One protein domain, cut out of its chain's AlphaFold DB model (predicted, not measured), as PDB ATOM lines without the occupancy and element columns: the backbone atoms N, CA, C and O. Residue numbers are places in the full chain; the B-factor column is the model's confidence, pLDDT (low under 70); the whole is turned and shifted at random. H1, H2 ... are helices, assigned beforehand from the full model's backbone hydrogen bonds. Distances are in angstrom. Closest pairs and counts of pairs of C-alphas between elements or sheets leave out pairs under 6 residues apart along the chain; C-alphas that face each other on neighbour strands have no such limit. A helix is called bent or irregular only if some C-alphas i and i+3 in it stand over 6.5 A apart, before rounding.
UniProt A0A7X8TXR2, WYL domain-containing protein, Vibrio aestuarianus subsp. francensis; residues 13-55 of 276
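This is residues 13 to 55 of the 276 residues of the protein "WYL domain-containing protein" of Vibrio aestuarianus subsp. francensis (UniProt A0A7X8TXR2). A helical hairpin with one short arm, H2, and one long arm, H3, has a further short helix, H1, joined to H2 at a tight corner; the long helix H3 makes the longest axis, and it runs on past the part, residues 38 to 46, that packs on H2. The chain runs in a zigzag, and the centres of the three helices make a triangle; the contact of H1 with H2 is small and that of H2 with H3 is larger, while the link residues 32 to 35 and the first two residues of H3, 36 and 37, stick out at one end. The printed part has 43 residues with three named helices, in the order H1, H2, H3, and no named strand; the class is all helix. It is compact, with a radius of gyration of the C-alphas of 10.3 A, and its outline is elongated, with spans of 35 by 19 by 13 A.

H1, residues 13 to 20, and H2, residues 22 to 29, touch only at the corner by their tight link of one residue. Their closest C-alphas are those of Ile 18 and Phe 25, 5.2 A apart. They run opposite ways at a steep tilt of 35.0 degrees, only just beyond shallow. H2 and H3, residues 36 to 53, touch and form a helical hairpin, opposite ways at a shallow tilt of 21 degrees. Their closest C-alphas are those of Ser 26 and Ser 42, 5.3 A apart, and H3 touches H2 with residues 38 to 46 alone. H1 and H3 are close but not clearly touching: their closest C-alphas, those of Ile 18 and Ser 42, are 6.4 A apart. These two run the same way at a shallow tilt of 21 degrees. In H1 and H3 every O i to N i+4 pair is within hydrogen-bond range; in H2 it is 3 of 4.

H1 begins at C-alpha 13, at (-83.031, 67.694, 205.003), and measures 11.0 A from first to last C-alpha. H2 begins at C-alpha 22, at (-88.028, 76.617, 214.039), and measures 10.2 A. H3, the longest helix with 18 residues, measures 25.8 A and ends at C-alpha 53, at (-93.034, 88.358, 217.529). No helix is bent or irregular.

The two C-alphas farthest apart are those of Gly 33 and Thr 55, 34.7 A. The printed part has no cut. The link from H2 to H3, six residues, is short, and no link is long. Residues 32 to 37 stand free. The mean pLDDT of the printed part is 75.7; residues 13 to 14, residue 19 and residue 32 are under 70, where the model's confidence is low.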
ATOM      1  N   LEU A  13     -81.588  67.553 204.798       65.00
ATOM      2  CA  LEU A  13     -83.031  67.694 205.003       65.00
ATOM      3  C   LEU A  13     -83.372  68.284 206.383       65.00
ATOM      4  O   LEU A  13     -84.312  69.060 206.528       65.00
ATOM      5  N   LEU A  14     -82.560  67.966 207.393       66.44
ATOM      6  CA  LEU A  14     -82.719  68.491 208.745       66.44
ATOM      7  C   LEU A  14     -82.361  69.977 208.826       66.44
ATOM      8  O   LEU A  14     -83.026  70.738 209.523       66.44
ATOM      9  N   LYS A  15     -81.320  70.397 208.098       70.69
ATOM     10  CA  LYS A  15     -80.906  71.806 208.032       70.69
ATOM     11  C   LYS A  15     -81.995  72.672 207.397       70.69
ATOM     12  O   LYS A  15     -82.253  73.765 207.885       70.69
ATOM     13  N   PHE A  16     -82.663  72.153 206.365       74.12
ATOM     14  CA  PHE A  16     -83.825  72.799 205.752       74.12
ATOM     15  C   PHE A  16     -84.994  72.925 206.733       74.12
ATOM     16  O   PHE A  16     -85.601  73.982 206.844       74.12
ATOM     17  N   GLY A  17     -85.276  71.876 207.502       71.62
ATOM     18  CA  GLY A  17     -86.347  71.915 208.490       71.62
ATOM     19  C   GLY A  17     -86.144  72.952 209.603       71.62
ATOM     20  O   GLY A  17     -87.088  73.658 209.947       71.62
ATOM     21  N   ILE A  18     -84.911  73.111 210.105       70.94
ATOM     22  CA  ILE A  18     -84.568  74.146 211.103       70.94
ATOM     23  C   ILE A  18     -84.848  75.556 210.564       70.94
ATOM     24  O   ILE A  18     -85.278  76.427 211.315       70.94
ATOM     25  N   LEU A  19     -84.627  75.768 209.265       69.31
ATOM     26  CA  LEU A  19     -84.810  77.062 208.618       69.31
ATOM     27  C   LEU A  19     -86.292  77.448 208.476       69.31
ATOM     28  O   LEU A  19     -86.643  78.590 208.754       69.31
ATOM     29  N   PHE A  20     -87.150  76.502 208.076       71.12
ATOM     30  CA  PHE A  20     -88.563  76.769 207.762       71.12
ATOM     31  C   PHE A  20     -89.531  76.544 208.934       71.12
ATOM     32  O   PHE A  20     -90.573  77.190 208.985       71.12
ATOM     33  N   PHE A  21     -89.206  75.661 209.889       77.69
ATOM     34  CA  PHE A  21     -90.086  75.322 211.020       77.69
ATOM     35  C   PHE A  21     -89.347  75.324 212.376       77.69
ATOM     36  O   PHE A  21     -89.224  74.278 213.025       77.69
ATOM     37  N   PRO A  22     -88.870  76.491 212.845       70.50
ATOM     38  CA  PRO A  22     -88.028  76.617 214.039       70.50
ATOM     39  C   PRO A  22     -88.651  76.039 215.314       70.50
ATOM     40  O   PRO A  22     -87.952  75.398 216.093       70.50
ATOM     41  N   LEU A  23     -89.964  76.200 215.512       73.75
ATOM     42  CA  LEU A  23     -90.673  75.661 216.682       73.75
ATOM     43  C   LEU A  23     -90.623  74.125 216.732       73.75
ATOM     44  O   LEU A  23     -90.271  73.542 217.758       73.75
ATOM     45  N   LEU A  24     -90.907  73.461 215.606       74.00
ATOM     46  CA  LEU A  24     -90.884  71.997 215.511       74.00
ATOM     47  C   LEU A  24     -89.457  71.446 215.620       74.00
ATOM     48  O   LEU A  24     -89.225  70.388 216.209       74.00
ATOM     49  N   PHE A  25     -88.483  72.172 215.070       70.88
ATOM     50  CA  PHE A  25     -87.107  71.699 214.989       70.88
ATOM     51  C   PHE A  25     -86.272  71.969 216.240       70.88
ATOM     52  O   PHE A  25     -85.451  71.118 216.580       70.88
ATOM     53  N   SER A  26     -86.507  73.049 216.988       73.94
ATOM     54  CA  SER A  26     -85.882  73.239 218.307       73.94
ATOM     55  C   SER A  26     -86.251  72.099 219.256       73.94
ATOM     56  O   SER A  26     -85.369  71.505 219.883       73.94
ATOM     57  N   TRP A  27     -87.522  71.682 219.244       78.06
ATOM     58  CA  TRP A  27     -87.973  70.491 219.963       78.06
ATOM     59  C   TRP A  27     -87.285  69.212 219.465       78.06
ATOM     60  O   TRP A  27     -86.805  68.399 220.254       78.06
ATOM     61  N   PHE A  28     -87.159  69.036 218.147       76.31
ATOM     62  CA  PHE A  28     -86.491  67.865 217.577       76.31
ATOM     63  C   PHE A  28     -84.995  67.786 217.932       76.31
ATOM     64  O   PHE A  28     -84.471  66.689 218.147       76.31
ATOM     65  N   THR A  29     -84.309  68.928 218.061       76.94
ATOM     66  CA  THR A  29     -82.885  68.984 218.444       76.94
ATOM     67  C   THR A  29     -82.606  68.610 219.907       76.94
ATOM     68  O   THR A  29     -81.455  68.309 220.248       76.94
ATOM     69  N   LEU A  30     -83.639  68.550 220.760       75.94
ATOM     70  CA  LEU A  30     -83.534  68.068 222.144       75.94
ATOM     71  C   LEU A  30     -83.400  66.543 222.242       75.94
ATOM     72  O   LEU A  30     -82.888  66.043 223.244       75.94
ATOM     73  N   LYS A  31     -83.791  65.785 221.205       76.75
ATOM     74  CA  LYS A  31     -83.590  64.327 221.191       76.75
ATOM     75  C   LYS A  31     -82.096  63.972 221.286       76.75
ATOM     76  O   LYS A  31     -81.215  64.695 220.806       76.75
ATOM     77  N   ALA A  32     -81.801  62.840 221.927       65.81
ATOM     78  CA  ALA A  32     -80.439  62.327 222.057       65.81
ATOM     79  C   ALA A  32     -79.823  62.043 220.670       65.81
ATOM     80  O   ALA A  32     -80.482  61.469 219.803       65.81
ATOM     81  N   GLY A  33     -78.563  62.454 220.462       74.56
ATOM     82  CA  GLY A  33     -77.815  62.221 219.215       74.56
ATOM     83  C   GLY A  33     -77.464  63.459 218.374       74.56
ATOM     84  O   GLY A  33     -76.837  63.300 217.331       74.56
ATOM     85  N   TYR A  34     -77.820  64.678 218.803       75.44
ATOM     86  CA  TYR A  34     -77.421  65.928 218.132       75.44
ATOM     87  C   TYR A  34     -76.297  66.664 218.869       75.44
ATOM     88  O   TYR A  34     -76.266  66.706 220.098       75.44
ATOM     89  N   SER A  35     -75.388  67.277 218.102       79.94
ATOM     90  CA  SER A  35     -74.276  68.077 218.633       79.94
ATOM     91  C   SER A  35     -74.761  69.343 219.351       79.94
ATOM     92  O   SER A  35     -75.709  69.994 218.905       79.94
ATOM     93  N   THR A  36     -74.052  69.750 220.409       76.38
ATOM     94  CA  THR A  36     -74.300  70.992 221.164       76.38
ATOM     95  C   THR A  36     -74.332  72.226 220.263       76.38
ATOM     96  O   THR A  36     -75.175  73.096 220.450       76.38
ATOM     97  N   LYS A  37     -73.487  72.273 219.222       75.25
ATOM     98  CA  LYS A  37     -73.466  73.384 218.254       75.25
ATOM     99  C   LYS A  37     -74.789  73.507 217.492       75.25
ATOM    100  O   LYS A  37     -75.307  74.604 217.335       75.25
ATOM    101  N   THR A  38     -75.361  72.380 217.067       75.50
ATOM    102  CA  THR A  38     -76.649  72.342 216.356       75.50
ATOM    103  C   THR A  38     -77.791  72.818 217.246       75.50
ATOM    104  O   THR A  38     -78.655  73.550 216.777       75.50
ATOM    105  N   ARG A  39     -77.773  72.437 218.531       81.19
ATOM    106  CA  ARG A  39     -78.772  72.881 219.513       81.19
ATOM    107  C   ARG A  39     -78.704  74.392 219.735       81.19
ATOM    108  O   ARG A  39     -79.729  75.053 219.716       81.19
ATOM    109  N   ILE A  40     -77.504  74.955 219.884       82.50
ATOM    110  CA  ILE A  40     -77.336  76.408 220.055       82.50
ATOM    111  C   ILE A  40     -77.917  77.166 218.853       82.50
ATOM    112  O   ILE A  40     -78.628  78.147 219.037       82.50
ATOM    113  N   ILE A  41     -77.668  76.686 217.631       79.75
ATOM    114  CA  ILE A  41     -78.155  77.333 216.405       79.75
ATOM    115  C   ILE A  41     -79.688  77.281 216.301       79.75
ATOM    116  O   ILE A  41     -80.295  78.295 215.962       79.75
ATOM    117  N   SER A  42     -80.330  76.145 216.609       77.69
ATOM    118  CA  SER A  42     -81.798  76.043 216.565       77.69
ATOM    119  C   SER A  42     -82.468  76.943 217.607       77.69
ATOM    120  O   SER A  42     -83.403  77.670 217.275       77.69
ATOM    121  N   PHE A  43     -81.951  76.965 218.840       81.94
ATOM    122  CA  PHE A  43     -82.486  77.818 219.902       81.94
ATOM    123  C   PHE A  43     -82.236  79.310 219.660       81.94
ATOM    124  O   PHE A  43     -83.129  80.108 219.924       81.94
ATOM    125  N   ALA A  44     -81.080  79.696 219.113       81.75
ATOM    126  CA  ALA A  44     -80.806  81.087 218.750       81.75
ATOM    127  C   ALA A  44     -81.762  81.589 217.655       81.75
ATOM    128  O   ALA A  44     -82.275  82.702 217.743       81.75
ATOM    129  N   TRP A  45     -82.052  80.750 216.655       81.44
ATOM    130  CA  TRP A  45     -83.009  81.080 215.598       81.44
ATOM    131  C   TRP A  45     -84.447  81.191 216.125       81.44
ATOM    132  O   TRP A  45     -85.172  82.119 215.771       81.44
ATOM    133  N   LEU A  46     -84.847  80.294 217.031       81.06
ATOM    134  CA  LEU A  46     -86.148  80.360 217.698       81.06
ATOM    135  C   LEU A  46     -86.280  81.620 218.565       81.06
ATOM    136  O   LEU A  46     -87.305  82.293 218.497       81.06
ATOM    137  N   ALA A  47     -85.251  81.958 219.345       82.62
ATOM    138  CA  ALA A  47     -85.245  83.154 220.185       82.62
ATOM    139  C   ALA A  47     -85.373  84.436 219.351       82.62
ATOM    140  O   ALA A  47     -86.105  85.339 219.741       82.62
ATOM    141  N   LEU A  48     -84.727  84.492 218.182       79.12
ATOM    142  CA  LEU A  48     -84.839  85.623 217.263       79.12
ATOM    143  C   LEU A  48     -86.275  85.802 216.749       79.12
ATOM    144  O   LEU A  48     -86.784  86.917 216.748       79.12
ATOM    145  N   ILE A  49     -86.955  84.716 216.372       79.19
ATOM    146  CA  ILE A  49     -88.351  84.776 215.906       79.19
ATOM    147  C   ILE A  49     -89.299  85.195 217.028       79.19
ATOM    148  O   ILE A  49     -90.198  86.000 216.798       79.19
ATOM    149  N   LEU A  50     -89.086  84.687 218.245       80.75
ATOM    150  CA  LEU A  50     -89.875  85.099 219.405       80.75
ATOM    151  C   LEU A  50     -89.654  86.569 219.758       80.75
ATOM    152  O   LEU A  50     -90.615  87.254 220.083       80.75
ATOM    153  N   LEU A  51     -88.419  87.066 219.668       78.50
ATOM    154  CA  LEU A  51     -88.101  88.456 219.986       78.50
ATOM    155  C   LEU A  51     -88.745  89.429 218.993       78.50
ATOM    156  O   LEU A  51     -89.222  90.477 219.403       78.50
ATOM    157  N   VAL A  52     -88.825  89.056 217.714       73.75
ATOM    158  CA  VAL A  52     -89.570  89.827 216.704       73.75
ATOM    159  C   VAL A  52     -91.077  89.749 216.962       73.75
ATOM    160  O   VAL A  52     -91.757  90.769 216.936       73.75
ATOM    161  N   GLY A  53     -91.605  88.558 217.261       73.94
ATOM    162  CA  GLY A  53     -93.034  88.358 217.529       73.94
ATOM    163  C   GLY A  53     -93.541  88.968 218.842       73.94
ATOM    164  O   GLY A  53     -94.744  89.138 218.993       73.94
ATOM    165  N   ALA A  54     -92.649  89.292 219.782       77.81
ATOM    166  CA  ALA A  54     -92.979  89.918 221.064       77.81
ATOM    167  C   ALA A  54     -92.989  91.457 221.017       77.81
ATOM    168  O   ALA A  54     -93.221  92.093 222.043       77.81
ATOM    169  N   THR A  55     -92.704  92.066 219.862       75.88
ATOM    170  CA  THR A  55     -92.817  93.522 219.700       75.88
ATOM    171  C   THR A  55     -94.269  93.900 219.396       75.88
ATOM    172  O   THR A  55     -94.860  93.374 218.461       75.88
TER     173      THR A  55